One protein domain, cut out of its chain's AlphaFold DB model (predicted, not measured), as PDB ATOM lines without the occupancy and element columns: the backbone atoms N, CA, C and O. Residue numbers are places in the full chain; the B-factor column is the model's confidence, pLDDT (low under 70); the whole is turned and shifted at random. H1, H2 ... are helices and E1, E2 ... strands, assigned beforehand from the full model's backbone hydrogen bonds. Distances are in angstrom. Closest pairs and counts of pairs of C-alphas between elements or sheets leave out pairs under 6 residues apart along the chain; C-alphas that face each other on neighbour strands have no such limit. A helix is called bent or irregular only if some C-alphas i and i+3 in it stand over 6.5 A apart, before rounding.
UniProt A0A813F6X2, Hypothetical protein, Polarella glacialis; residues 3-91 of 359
ATOM      1  N   GLY A   3     268.342  76.429 269.009       82.81
ATOM      2  CA  GLY A   3     268.566  76.314 270.464       82.81
ATOM      3  C   GLY A   3     269.928  75.780 270.952       82.81
ATOM      4  O   GLY A   3     270.298  76.051 272.092       82.81
ATOM      5  N   ILE A   4     270.687  75.019 270.147       86.06
ATOM      6  CA  ILE A   4     271.915  74.346 270.635       86.06
ATOM      7  C   ILE A   4     273.056  75.352 270.858       86.06
ATOM      8  O   ILE A   4     273.673  75.352 271.924       86.06
ATOM      9  N   GLU A   5     273.329  76.215 269.875       86.44
ATOM     10  CA  GLU A   5     274.402  77.217 269.982       86.44
ATOM     11  C   GLU A   5     274.037  78.334 270.967       86.44
ATOM     12  O   GLU A   5     274.907  78.826 271.687       86.44
ATOM     13  N   ASP A   6     272.751  78.679 271.069       87.88
ATOM     14  CA  ASP A   6     272.263  79.648 272.052       87.88
ATOM     15  C   ASP A   6     272.457  79.121 273.475       87.88
ATOM     16  O   ASP A   6     273.049  79.800 274.314       87.88
ATOM     17  N   THR A   7     272.057  77.868 273.734       87.81
ATOM     18  CA  THR A   7     272.280  77.210 275.032       87.81
ATOM     19  C   THR A   7     273.764  77.201 275.379       87.81
ATOM     20  O   THR A   7     274.147  77.559 276.490       87.81
ATOM     21  N   ARG A   8     274.627  76.865 274.415       85.38
ATOM     22  CA  ARG A   8     276.082  76.897 274.601       85.38
ATOM     23  C   ARG A   8     276.586  78.300 274.946       85.38
ATOM     24  O   ARG A   8     277.372  78.455 275.881       85.38
ATOM     25  N   THR A   9     276.143  79.313 274.211       89.00
ATOM     26  CA  THR A   9     276.539  80.713 274.423       89.00
ATOM     27  C   THR A   9     276.128  81.191 275.813       89.00
ATOM     28  O   THR A   9     276.948  81.753 276.545       89.00
ATOM     29  N   LEU A  10     274.893  80.889 276.221       89.81
ATOM     30  CA  LEU A  10     274.371  81.215 277.544       89.81
ATOM     31  C   LEU A  10     275.123  80.481 278.655       89.81
ATOM     32  O   LEU A  10     275.438  81.095 279.671       89.81
ATOM     33  N   MET A  11     275.479  79.211 278.459       89.75
ATOM     34  CA  MET A  11     276.255  78.449 279.441       89.75
ATOM     35  C   MET A  11     277.660  79.020 279.646       89.75
ATOM     36  O   MET A  11     278.102  79.172 280.786       89.75
ATOM     37  N   LEU A  12     278.348  79.407 278.568       86.00
ATOM     38  CA  LEU A  12     279.667  80.043 278.656       86.00
ATOM     39  C   LEU A  12     279.604  81.416 279.340       86.00
ATOM     40  O   LEU A  12     280.493  81.758 280.123       86.00
ATOM     41  N   ALA A  13     278.556  82.199 279.068       89.06
ATOM     42  CA  ALA A  13     278.325  83.472 279.743       89.06
ATOM     43  C   ALA A  13     277.996  83.271 281.233       89.06
ATOM     44  O   ALA A  13     278.570  83.942 282.092       89.06
ATOM     45  N   ALA A  14     277.132  82.305 281.551       89.06
ATOM     46  CA  ALA A  14     276.732  81.977 282.912       89.06
ATOM     47  C   ALA A  14     277.902  81.479 283.771       89.06
ATOM     48  O   ALA A  14     277.964  81.808 284.954       89.06
ATOM     49  N   GLU A  15     278.861  80.750 283.193       87.06
ATOM     50  CA  GLU A  15     280.078  80.353 283.909       87.06
ATOM     51  C   GLU A  15     280.836  81.586 284.425       87.06
ATOM     52  O   GLU A  15     281.219  81.636 285.595       87.06
ATOM     53  N   ARG A  16     280.968  82.623 283.585       88.38
ATOM     54  CA  ARG A  16     281.648  83.881 283.935       88.38
ATOM     55  C   ARG A  16     280.840  84.738 284.908       88.38
ATOM     56  O   ARG A  16     281.410  85.317 285.825       88.38
ATOM     57  N   MET A  17     279.530  84.844 284.693       92.75
ATOM     58  CA  MET A  17     278.669  85.783 285.425       92.75
ATOM     59  C   MET A  17     278.160  85.231 286.756       92.75
ATOM     60  O   MET A  17     277.962  85.983 287.704       92.75
ATOM     61  N   LEU A  18     277.916  83.922 286.825       89.38
ATOM     62  CA  LEU A  18     277.207  83.274 287.932       89.38
ATOM     63  C   LEU A  18     278.077  82.244 288.662       89.38
ATOM     64  O   LEU A  18     277.565  81.490 289.493       89.38
ATOM     65  N   GLY A  19     279.382  82.198 288.365       88.44
ATOM     66  CA  GLY A  19     280.342  81.305 289.017       88.44
ATOM     67  C   GLY A  19     279.997  79.828 288.825       88.44
ATOM     68  O   GLY A  19     280.103  79.037 289.760       88.44
ATOM     69  N   GLY A  20     279.483  79.480 287.644       82.12
ATOM     70  CA  GLY A  20     279.135  78.106 287.286       82.12
ATOM     71  C   GLY A  20     277.952  77.505 288.049       82.12
ATOM     72  O   GLY A  20     277.865  76.283 288.177       82.12
ATOM     73  N   LYS A  21     277.030  78.328 288.556       89.00
ATOM     74  CA  LYS A  21     275.799  77.862 289.225       89.00
ATOM     75  C   LYS A  21     274.668  77.469 288.269       89.00
ATOM     76  O   LYS A  21     273.623  77.017 288.727       89.00
ATOM     77  N   VAL A  22     274.852  77.669 286.967       90.94
ATOM     78  CA  VAL A  22     273.857  77.312 285.954       90.94
ATOM     79  C   VAL A  22     274.165  75.928 285.406       90.94
ATOM     80  O   VAL A  22     275.324  75.569 285.205       90.94
ATOM     81  N   PHE A  23     273.103  75.165 285.178       90.81
ATOM     82  CA  PHE A  23     273.125  73.838 284.588       90.81
ATOM     83  C   PHE A  23     272.162  73.819 283.403       90.81
ATOM     84  O   PHE A  23     271.205  74.595 283.374       90.81
ATOM     85  N   CYS A  24     272.402  72.937 282.441       89.88
ATOM     86  CA  CYS A  24     271.566  72.815 281.253       89.88
ATOM     87  C   CYS A  24     271.139  71.371 280.996       89.88
ATOM     88  O   CYS A  24     271.762  70.405 281.444       89.88
ATOM     89  N   THR A  25     270.061  71.240 280.237       89.62
ATOM     90  CA  THR A  25     269.617  69.990 279.631       89.62
ATOM     91  C   THR A  25     269.729  70.131 278.123       89.62
ATOM     92  O   THR A  25     269.479  71.206 277.582       89.62
ATOM     93  N   PHE A  26     270.102  69.055 277.439       89.88
ATOM     94  CA  PHE A  26     270.084  69.007 275.979       89.88
ATOM     95  C   PHE A  26     269.086  67.952 275.530       89.88
ATOM     96  O   PHE A  26     269.052  66.849 276.066       89.88
ATOM     97  N   GLY A  27     268.284  68.264 274.525       89.69
ATOM     98  CA  GLY A  27     267.300  67.327 274.019       89.69
ATOM     99  C   GLY A  27     266.696  67.793 272.712       89.69
ATOM    100  O   GLY A  27     267.015  68.859 272.186       89.69
ATOM    101  N   CYS A  28     265.822  66.950 272.183       87.88
ATOM    102  CA  CYS A  28     264.922  67.334 271.120       87.88
ATOM    103  C   CYS A  28     263.549  67.564 271.724       87.88
ATOM    104  O   CYS A  28     262.968  66.659 272.323       87.88
ATOM    105  N   HIS A  29     263.051  68.775 271.544       86.00
ATOM    106  CA  HIS A  29     261.714  69.140 271.957       86.00
ATOM    107  C   HIS A  29     260.679  68.266 271.232       86.00
ATOM    108  O   HIS A  29     260.777  68.115 270.007       86.00
ATOM    109  N   PRO A  30     259.658  67.729 271.924       83.06
ATOM    110  CA  PRO A  30     258.624  66.889 271.324       83.06
ATOM    111  C   PRO A  30     257.953  67.449 270.062       83.06
ATOM    112  O   PRO A  30     257.537  66.658 269.225       83.06
ATOM    113  N   HIS A  31     257.857  68.772 269.867       83.88
ATOM    114  CA  HIS A  31     257.288  69.357 268.632       83.88
ATOM    115  C   HIS A  31     258.245  69.340 267.446       83.88
ATOM    116  O   HIS A  31     257.813  69.479 266.305       83.88
ATOM    117  N   LYS A  32     259.540  69.159 267.704       87.19
ATOM    118  CA  LYS A  32     260.609  69.136 266.702       87.19
ATOM    119  C   LYS A  32     261.157  67.732 266.469       87.19
ATOM    120  O   LYS A  32     262.230  67.583 265.896       87.19
ATOM    121  N   TYR A  33     260.411  66.693 266.851       89.31
ATOM    122  CA  TYR A  33     260.809  65.299 266.631       89.31
ATOM    123  C   TYR A  33     261.109  64.994 265.148       89.31
ATOM    124  O   TYR A  33     261.929  64.131 264.848       89.31
ATOM    125  N   GLN A  34     260.482  65.725 264.219       90.69
ATOM    126  CA  GLN A  34     260.708  65.602 262.776       90.69
ATOM    127  C   GLN A  34     262.123  66.033 262.360       90.69
ATOM    128  O   GLN A  34     262.685  65.468 261.424       90.69
ATOM    129  N   ASP A  35     262.718  66.978 263.092       89.81
ATOM    130  CA  ASP A  35     264.088  67.443 262.865       89.81
ATOM    131  C   ASP A  35     265.128  66.459 263.428       89.81
ATOM    132  O   ASP A  35     266.324  66.579 263.139       89.81
ATOM    133  N   TYR A  36     264.700  65.484 264.242       89.75
ATOM    134  CA  TYR A  36     265.606  64.546 264.888       89.75
ATOM    135  C   TYR A  36     266.151  63.530 263.890       89.75
ATOM    136  O   TYR A  36     265.464  62.628 263.410       89.75
ATOM    137  N   ASN A  37     267.440  63.650 263.616       91.12
ATOM    138  CA  ASN A  37     268.182  62.751 262.749       91.12
ATOM    139  C   ASN A  37     269.590  62.512 263.328       91.12
ATOM    140  O   ASN A  37     270.006  63.215 264.254       91.12
ATOM    141  N   PRO A  38     270.368  61.554 262.789       91.56
ATOM    142  CA  PRO A  38     271.701  61.258 263.312       91.56
ATOM    143  C   PRO A  38     272.668  62.453 263.314       91.56
ATOM    144  O   PRO A  38     273.573  62.500 264.141       91.56
ATOM    145  N   ALA A  39     272.515  63.422 262.403       92.62
ATOM    146  CA  ALA A  39     273.341  64.631 262.409       92.62
ATOM    147  C   ALA A  39     272.939  65.586 263.542       92.62
ATOM    148  O   ALA A  39     273.810  66.150 264.200       92.62
ATOM    149  N   TYR A  40     271.639  65.724 263.803       90.25
ATOM    150  CA  TYR A  40     271.108  66.495 264.925       90.25
ATOM    151  C   TYR A  40     271.553  65.912 266.275       90.25
ATOM    152  O   TYR A  40     272.078  66.631 267.122       90.25
ATOM    153  N   GLU A  41     271.440  64.595 266.441       90.38
ATOM    154  CA  GLU A  41     271.888  63.882 267.641       90.38
ATOM    155  C   GLU A  41     273.394  64.056 267.892       90.38
ATOM    156  O   GLU A  41     273.800  64.360 269.012       90.38
ATOM    157  N   ARG A  42     274.231  63.965 266.843       90.75
ATOM    158  CA  ARG A  42     275.675  64.244 266.959       90.75
ATOM    159  C   ARG A  42     275.959  65.652 267.476       90.75
ATOM    160  O   ARG A  42     276.834  65.807 268.322       90.75
ATOM    161  N   ARG A  43     275.213  66.655 267.004       91.19
ATOM    162  CA  ARG A  43     275.361  68.048 267.458       91.19
ATOM    163  C   ARG A  43     274.966  68.225 268.919       91.19
ATOM    164  O   ARG A  43     275.658  68.936 269.639       91.19
ATOM    165  N   LEU A  44     273.897  67.563 269.372       89.69
ATOM    166  CA  LEU A  44     273.528  67.571 270.790       89.69
ATOM    167  C   LEU A  44     274.647  66.957 271.644       89.69
ATOM    168  O   LEU A  44     275.087  67.574 272.610       89.69
ATOM    169  N   ILE A  45     275.168  65.793 271.245       89.62
ATOM    170  CA  ILE A  45     276.267  65.114 271.951       89.62
ATOM    171  C   ILE A  45     277.529  65.991 271.997       89.62
ATOM    172  O   ILE A  45     278.206  66.054 273.024       89.62
ATOM    173  N   GLU A  46     277.866  66.671 270.903       91.00
ATOM    174  CA  GLU A  46     279.005  67.592 270.845       91.00
ATOM    175  C   GLU A  46     278.823  68.788 271.789       91.00
ATOM    176  O   GLU A  46     279.711  69.079 272.593       91.00
ATOM    177  N   ALA A  47     277.650  69.426 271.770       89.31
ATOM    178  CA  ALA A  47     277.335  70.542 272.659       89.31
ATOM    179  C   ALA A  47     277.398  70.141 274.141       89.31
ATOM    180  O   ALA A  47     277.924  70.886 274.972       89.31
ATOM    181  N   MET A  48     276.942  68.932 274.470       88.75
ATOM    182  CA  MET A  48     277.037  68.404 275.828       88.75
ATOM    183  C   MET A  48     278.478  68.187 276.270       88.75
ATOM    184  O   MET A  48     278.839  68.581 277.378       88.75
ATOM    185  N   LYS A  49     279.316  67.590 275.410       88.50
ATOM    186  CA  LYS A  49     280.745  67.389 275.702       88.50
ATOM    187  C   LYS A  49     281.438  68.714 276.014       88.50
ATOM    188  O   LYS A  49     282.262  68.759 276.922       88.50
ATOM    189  N   LEU A  50     281.072  69.781 275.305       87.25
ATOM    190  CA  LEU A  50     281.598  71.127 275.540       87.25
ATOM    191  C   LEU A  50     281.109  71.743 276.860       87.25
ATOM    192  O   LEU A  50     281.865  72.471 277.498       87.25
ATOM    193  N   CYS A  51     279.877  71.450 277.285       86.44
ATOM    194  CA  CYS A  51     279.327  71.924 278.562       86.44
ATOM    195  C   CYS A  51     279.792  71.090 279.774       86.44
ATOM    196  O   CYS A  51     279.637  71.515 280.920       86.44
ATOM    197  N   GLY A  52     280.365  69.905 279.543       88.00
ATOM    198  CA  GLY A  52     280.988  69.076 280.571       88.00
ATOM    199  C   GLY A  52     280.032  68.693 281.706       88.00
ATOM    200  O   GLY A  52     278.923  68.216 281.480       88.00
ATOM    201  N   ASN A  53     280.465  68.912 282.950       88.19
ATOM    202  CA  ASN A  53     279.708  68.563 284.158       88.19
ATOM    203  C   ASN A  53     278.495  69.471 284.437       88.19
ATOM    204  O   ASN A  53     277.816  69.275 285.446       88.19
ATOM    205  N   LYS A  54     278.224  70.465 283.584       88.62
ATOM    206  CA  LYS A  54     277.050  71.340 283.708       88.62
ATOM    207  C   LYS A  54     275.796  70.766 283.059       88.62
ATOM    208  O   LYS A  54     274.706  71.286 283.285       88.62
ATOM    209  N   VAL A  55     275.936  69.704 282.271       90.12
ATOM    210  CA  VAL A  55     274.793  69.010 281.681       90.12
ATOM    211  C   VAL A  55     274.188  68.073 282.718       90.12
ATOM    212  O   VAL A  55     274.833  67.117 283.140       90.12
ATOM    213  N   VAL A  56     272.949  68.343 283.125       88.44
ATOM    214  CA  VAL A  56     272.250  67.579 284.178       88.44
ATOM    215  C   VAL A  56     271.188  66.631 283.642       88.44
ATOM    216  O   VAL A  56     270.669  65.807 284.391       88.44
ATOM    217  N   GLY A  57     270.864  66.720 282.354       85.31
ATOM    218  CA  GLY A  57     269.834  65.885 281.757       85.31
ATOM    219  C   GLY A  57     269.925  65.812 280.242       85.31
ATOM    220  O   GLY A  57     270.511  66.679 279.584       85.31
ATOM    221  N   TRP A  58     269.328  64.749 279.714       86.56
ATOM    222  CA  TRP A  58     269.224  64.478 278.294       86.56
ATOM    223  C   TRP A  58     267.789  64.104 277.925       86.56
ATOM    224  O   TRP A  58     267.155  63.292 278.600       86.56
ATOM    225  N   GLY A  59     267.311  64.689 276.831       83.44
ATOM    226  CA  GLY A  59     265.927  64.589 276.393       83.44
ATOM    227  C   GLY A  59     265.026  65.631 277.055       83.44
ATOM    228  O   GLY A  59     265.303  66.137 278.142       83.44
ATOM    229  N   GLU A  60     263.927  65.945 276.377       76.94
ATOM    230  CA  GLU A  60     262.862  66.795 276.899       76.94
ATOM    231  C   GLU A  60     261.573  65.976 276.919       76.94
ATOM    232  O   GLU A  60     261.112  65.471 275.895       76.94
ATOM    233  N   CYS A  61     260.999  65.800 278.105       64.56
ATOM    234  CA  CYS A  61     259.715  65.138 278.265       64.56
ATOM    235  C   CYS A  61     258.921  65.868 279.348       64.56
ATOM    236  O   CYS A  61     259.326  65.883 280.506       64.56
ATOM    237  N   GLY A  62     257.782  66.455 278.974       60.12
ATOM    238  CA  GLY A  62     256.743  66.787 279.952       60.12
ATOM    239  C   GLY A  62     256.592  68.240 280.409       60.12
ATOM    240  O   GLY A  62     256.007  68.438 281.465       60.12
ATOM    241  N   LEU A  63     257.011  69.250 279.641       55.28
ATOM    242  CA  LEU A  63     256.679  70.659 279.951       55.28
ATOM    243  C   LEU A  63     255.995  71.418 278.805       55.28
ATOM    244  O   LEU A  63     255.640  72.585 278.951       55.28
ATOM    245  N   ASP A  64     255.728  70.729 277.699       61.75
ATOM    246  CA  ASP A  64     255.090  71.333 276.542       61.75
ATOM    247  C   ASP A  64     253.573  71.287 276.607       61.75
ATOM    248  O   ASP A  64     252.941  70.228 276.500       61.75
ATOM    249  N   TYR A  65     252.993  72.479 276.712       49.91
ATOM    250  CA  TYR A  65     251.556  72.696 276.609       49.91
ATOM    251  C   TYR A  65     251.061  72.661 275.151       49.91
ATOM    252  O   TYR A  65     249.888  72.379 274.922       49.91
ATOM    253  N   TYR A  66     251.937  72.866 274.157       56.62
ATOM    254  CA  TYR A  66     251.573  72.922 272.733       56.62
ATOM    255  C   TYR A  66     251.779  71.591 271.998       56.62
ATOM    256  O   TYR A  66     252.460  71.512 270.988       56.62
ATOM    257  N   LYS A  67     251.198  70.494 272.485       63.50
ATOM    258  CA  LYS A  67     251.379  69.173 271.855       63.50
ATOM    259  C   LYS A  67     250.903  69.175 270.402       63.50
ATOM    260  O   LYS A  67     249.792  69.619 270.129       63.50
ATOM    261  N   ASN A  68     251.691  68.577 269.502       71.06
ATOM    262  CA  ASN A  68     251.230  68.152 268.176       71.06
ATOM    263  C   ASN A  68     250.206  67.011 268.357       71.06
ATOM    264  O   ASN A  68     250.462  65.861 268.013       71.06
ATOM    265  N   SER A  69     249.064  67.301 268.983       73.00
ATOM    266  CA  SER A  69     248.028  66.335 269.352       73.00
ATOM    267  C   SER A  69     247.513  65.585 268.127       73.00
ATOM    268  O   SER A  69     247.256  64.386 268.200       73.00
ATOM    269  N   PHE A  70     247.475  66.266 266.981       79.00
ATOM    270  CA  PHE A  70     247.153  65.673 265.692       79.00
ATOM    271  C   PHE A  70     248.191  64.632 265.231       79.00
ATOM    272  O   PHE A  70     247.820  63.567 264.741       79.00
ATOM    273  N   ASP A  71     249.486  64.873 265.453       83.12
ATOM    274  CA  ASP A  71     250.557  63.957 265.031       83.12
ATOM    275  C   ASP A  71     250.498  62.620 265.769       83.12
ATOM    276  O   ASP A  71     250.859  61.590 265.208       83.12
ATOM    277  N   VAL A  72     249.986  62.610 267.004       80.81
ATOM    278  CA  VAL A  72     249.805  61.378 267.788       80.81
ATOM    279  C   VAL A  72     248.739  60.465 267.174       80.81
ATOM    280  O   VAL A  72     248.797  59.247 267.360       80.81
ATOM    281  N   THR A  73     247.785  61.024 266.423       84.19
ATOM    282  CA  THR A  73     246.739  60.241 265.747       84.19
ATOM    283  C   THR A  73     247.209  59.604 264.438       84.19
ATOM    284  O   THR A  73     246.607  58.636 263.983       84.19
ATOM    285  N   LEU A  74     248.310  60.099 263.860       88.69
ATOM    286  CA  LEU A  74     248.904  59.573 262.633       88.69
ATOM    287  C   LEU A  74     249.948  58.488 262.974       88.69
ATOM    288  O   LEU A  74     250.962  58.815 263.603       88.69
ATOM    289  N   PRO A  75     249.751  57.211 262.584       90.19
ATOM    290  CA  PRO A  75     250.612  56.096 262.996       90.19
ATOM    291  C   PRO A  75     252.104  56.307 262.718       90.19
ATOM    292  O   PRO A  75     252.941  56.015 263.572       90.19
ATOM    293  N   GLU A  76     252.450  56.863 261.558       90.94
ATOM    294  CA  GLU A  76     253.829  57.087 261.115       90.94
ATOM    295  C   GLU A  76     254.510  58.168 261.958       90.94
ATOM    296  O   GLU A  76     255.650  58.009 262.399       90.94
ATOM    297  N   ARG A  77     253.784  59.256 262.238       89.62
ATOM    298  CA  ARG A  77     254.273  60.360 263.070       89.62
ATOM    299  C   ARG A  77     254.428  59.920 264.518       89.62
ATOM    300  O   ARG A  77     255.474  60.164 265.118       89.62
ATOM    301  N   ARG A  78     253.447  59.186 265.048       88.38
ATOM    302  CA  ARG A  78     253.526  58.555 266.369       88.38
ATOM    303  C   ARG A  78     254.727  57.615 266.472       88.38
ATOM    304  O   ARG A  78     255.443  57.665 267.470       88.38
ATOM    305  N   HIS A  79     254.968  56.779 265.462       89.25
ATOM    306  CA  HIS A  79     256.127  55.886 265.434       89.25
ATOM    307  C   HIS A  79     257.441  56.675 265.469       89.25
ATOM    308  O   HIS A  79     258.306  56.389 266.294       89.25
ATOM    309  N   GLN A  80     257.560  57.725 264.653       89.75
ATOM    310  CA  GLN A  80     258.739  58.587 264.646       89.75
ATOM    311  C   GLN A  80     258.954  59.285 266.001       89.75
ATOM    312  O   GLN A  80     260.075  59.293 266.504       89.75
ATOM    313  N   MET A  81     257.901  59.811 266.640       88.44
ATOM    314  CA  MET A  81     257.986  60.390 267.990       88.44
ATOM    315  C   MET A  81     258.504  59.378 269.022       88.44
ATOM    316  O   MET A  81     259.370  59.709 269.834       88.44
ATOM    317  N   LEU A  82     258.001  58.139 268.982       87.81
ATOM    318  CA  LEU A  82     258.441  57.067 269.879       87.81
ATOM    319  C   LEU A  82     259.901  56.670 269.635       87.81
ATOM    320  O   LEU A  82     260.626  56.426 270.598       87.81
ATOM    321  N   GLU A  83     260.356  56.649 268.383       89.06
ATOM    322  CA  GLU A  83     261.759  56.375 268.061       89.06
ATOM    323  C   GLU A  83     262.689  57.492 268.548       89.06
ATOM    324  O   GLU A  83     263.729  57.202 269.140       89.06
ATOM    325  N   VAL A  84     262.309  58.766 268.403       89.00
ATOM    326  CA  VAL A  84     263.072  59.891 268.981       89.00
ATOM    327  C   VAL A  84     263.132  59.792 270.500       89.00
ATOM    328  O   VAL A  84     264.205  59.947 271.088       89.00
ATOM    329  N   PHE A  85     262.005  59.475 271.142       86.81
ATOM    330  CA  PHE A  85     261.948  59.267 272.586       86.81
ATOM    331  C   PHE A  85     262.846  58.108 273.026       86.81
ATOM    332  O   PHE A  85     263.614  58.250 273.972       86.81
ATOM    333  N   LYS A  86     262.812  56.979 272.312       86.69
ATOM    334  CA  LYS A  86     263.668  55.820 272.575       86.69
ATOM    335  C   LYS A  86     265.144  56.176 272.413       86.69
ATOM    336  O   LYS A  86     265.929  55.917 273.314       86.69
ATOM    337  N   ARG A  87     265.544  56.825 271.321       84.94
ATOM    338  CA  ARG A  87     266.939  57.267 271.144       84.94
ATOM    339  C   ARG A  87     267.371  58.239 272.235       84.94
ATOM    340  O   ARG A  87     268.483  58.139 272.745       84.94
ATOM    341  N   SER A  88     266.458  59.114 272.650       81.12
ATOM    342  CA  SER A  88     266.701  60.017 273.765       81.12
ATOM    343  C   SER A  88     266.864  59.234 275.081       81.12
ATOM    344  O   SER A  88     267.829  59.416 275.801       81.12
ATOM    345  N   ALA A  89     266.019  58.259 275.389       79.25
ATOM    346  CA  ALA A  89     266.136  57.498 276.635       79.25
ATOM    347  C   ALA A  89     267.381  56.583 276.712       79.25
ATOM    348  O   ALA A  89     267.807  56.229 277.809       79.25
ATOM    349  N   TRP A  90     267.953  56.194 275.568       70.50
ATOM    350  CA  TRP A  90     268.992  55.160 275.466       70.50
ATOM    351  C   TRP A  90     270.380  55.684 275.076       70.50
ATOM    352  O   TRP A  90     271.253  54.890 274.734       70.50
ATOM    353  N   CYS A  91     270.613  56.999 275.098       63.06
ATOM    354  CA  CYS A  91     271.933  57.527 274.765       63.06
ATOM    355  C   CYS A  91     272.950  57.098 275.839       63.06
ATOM    356  O   CYS A  91     272.914  57.586 276.972       63.06
TER     357      CYS A  91
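Overview. This is residues 3 to 91 of the 359 residues of the protein "Hypothetical protein" of Polarella glacialis (UniProt A0A813F6X2). The shape is elongated: toward one end helices H1 and H3 run side by side, with a tiny two-strand sheet, E1 and E2, along them, and toward the other end H2 crosses H5 while little H4 makes a corner with H5. The printed part has 89 residues, with five named helices and two named strands in the order H1 E1 H2 H3 E2 H4 H5; it is mostly helix, and the sheet E1 = E2 is parallel. It is only just compact, close to loose, with a radius of gyration of the C-alphas of 14.5 A and spans of 46 by 26 by 18 A.

Arrangement. H1, residues 3 to 18, touches H3, residues 38 to 54, with residues 4 to 11 alone, the same way at a shallow tilt of 7 degrees; their closest C-alphas, of Arg 8 and Ala 47, are 6.8 A apart. E1, residues 24 to 26, and E2, residues 55 to 58, are parallel at 29 degrees, with N 56 and O 24 within hydrogen-bond range at 2.9 A. E1, H2 at residues 30 to 35, H3 and E2 form a strand-helix-strand unit, parallel neighbour strands with helices between, its crossover right-handed. H5, residues 75 to 89, touches H2 with residues 80 to 84 alone, about perpendicular at 82 degrees; the closest C-alphas, of Tyr 33 and Met 81, are 5.8 A apart. H4, residues 69 to 73, and H5 only just touch, only at the corner, with 3 pairs of C-alphas within 8 A, the closest those of Val 72 and Arg 78 at 4.9 A. Every O i to N i+4 pair is within hydrogen-bond range in H5, against 11 of 12 in H1, 11 of 13 in H3, 0 of 2 in H2 and 0 of 1 in H4; O i to N i+3 gives 1 of 3 in H2 and 2 of 2 in H4.

Along the chain. H1 begins at C-alpha 3 (268.566, 76.314, 270.464) and is 20.7 A long. H3, 23.4 A, has a kink of 42 degrees near residue 48; H3 and H2 are irregular, with C-alphas 50 and 53 9.2 A apart and C-alphas 31 and 34 7.8 A apart. H5, 20.7 A, ends at C-alpha 89 (266.136, 57.498, 276.635).

Size, cuts and confidence. The two C-alphas farthest apart, of Gly 19 and Pro 75, are 46.9 A apart. The printed part has no cut and no long link. Residues 61 to 67 and residue 91 have pLDDT under 70.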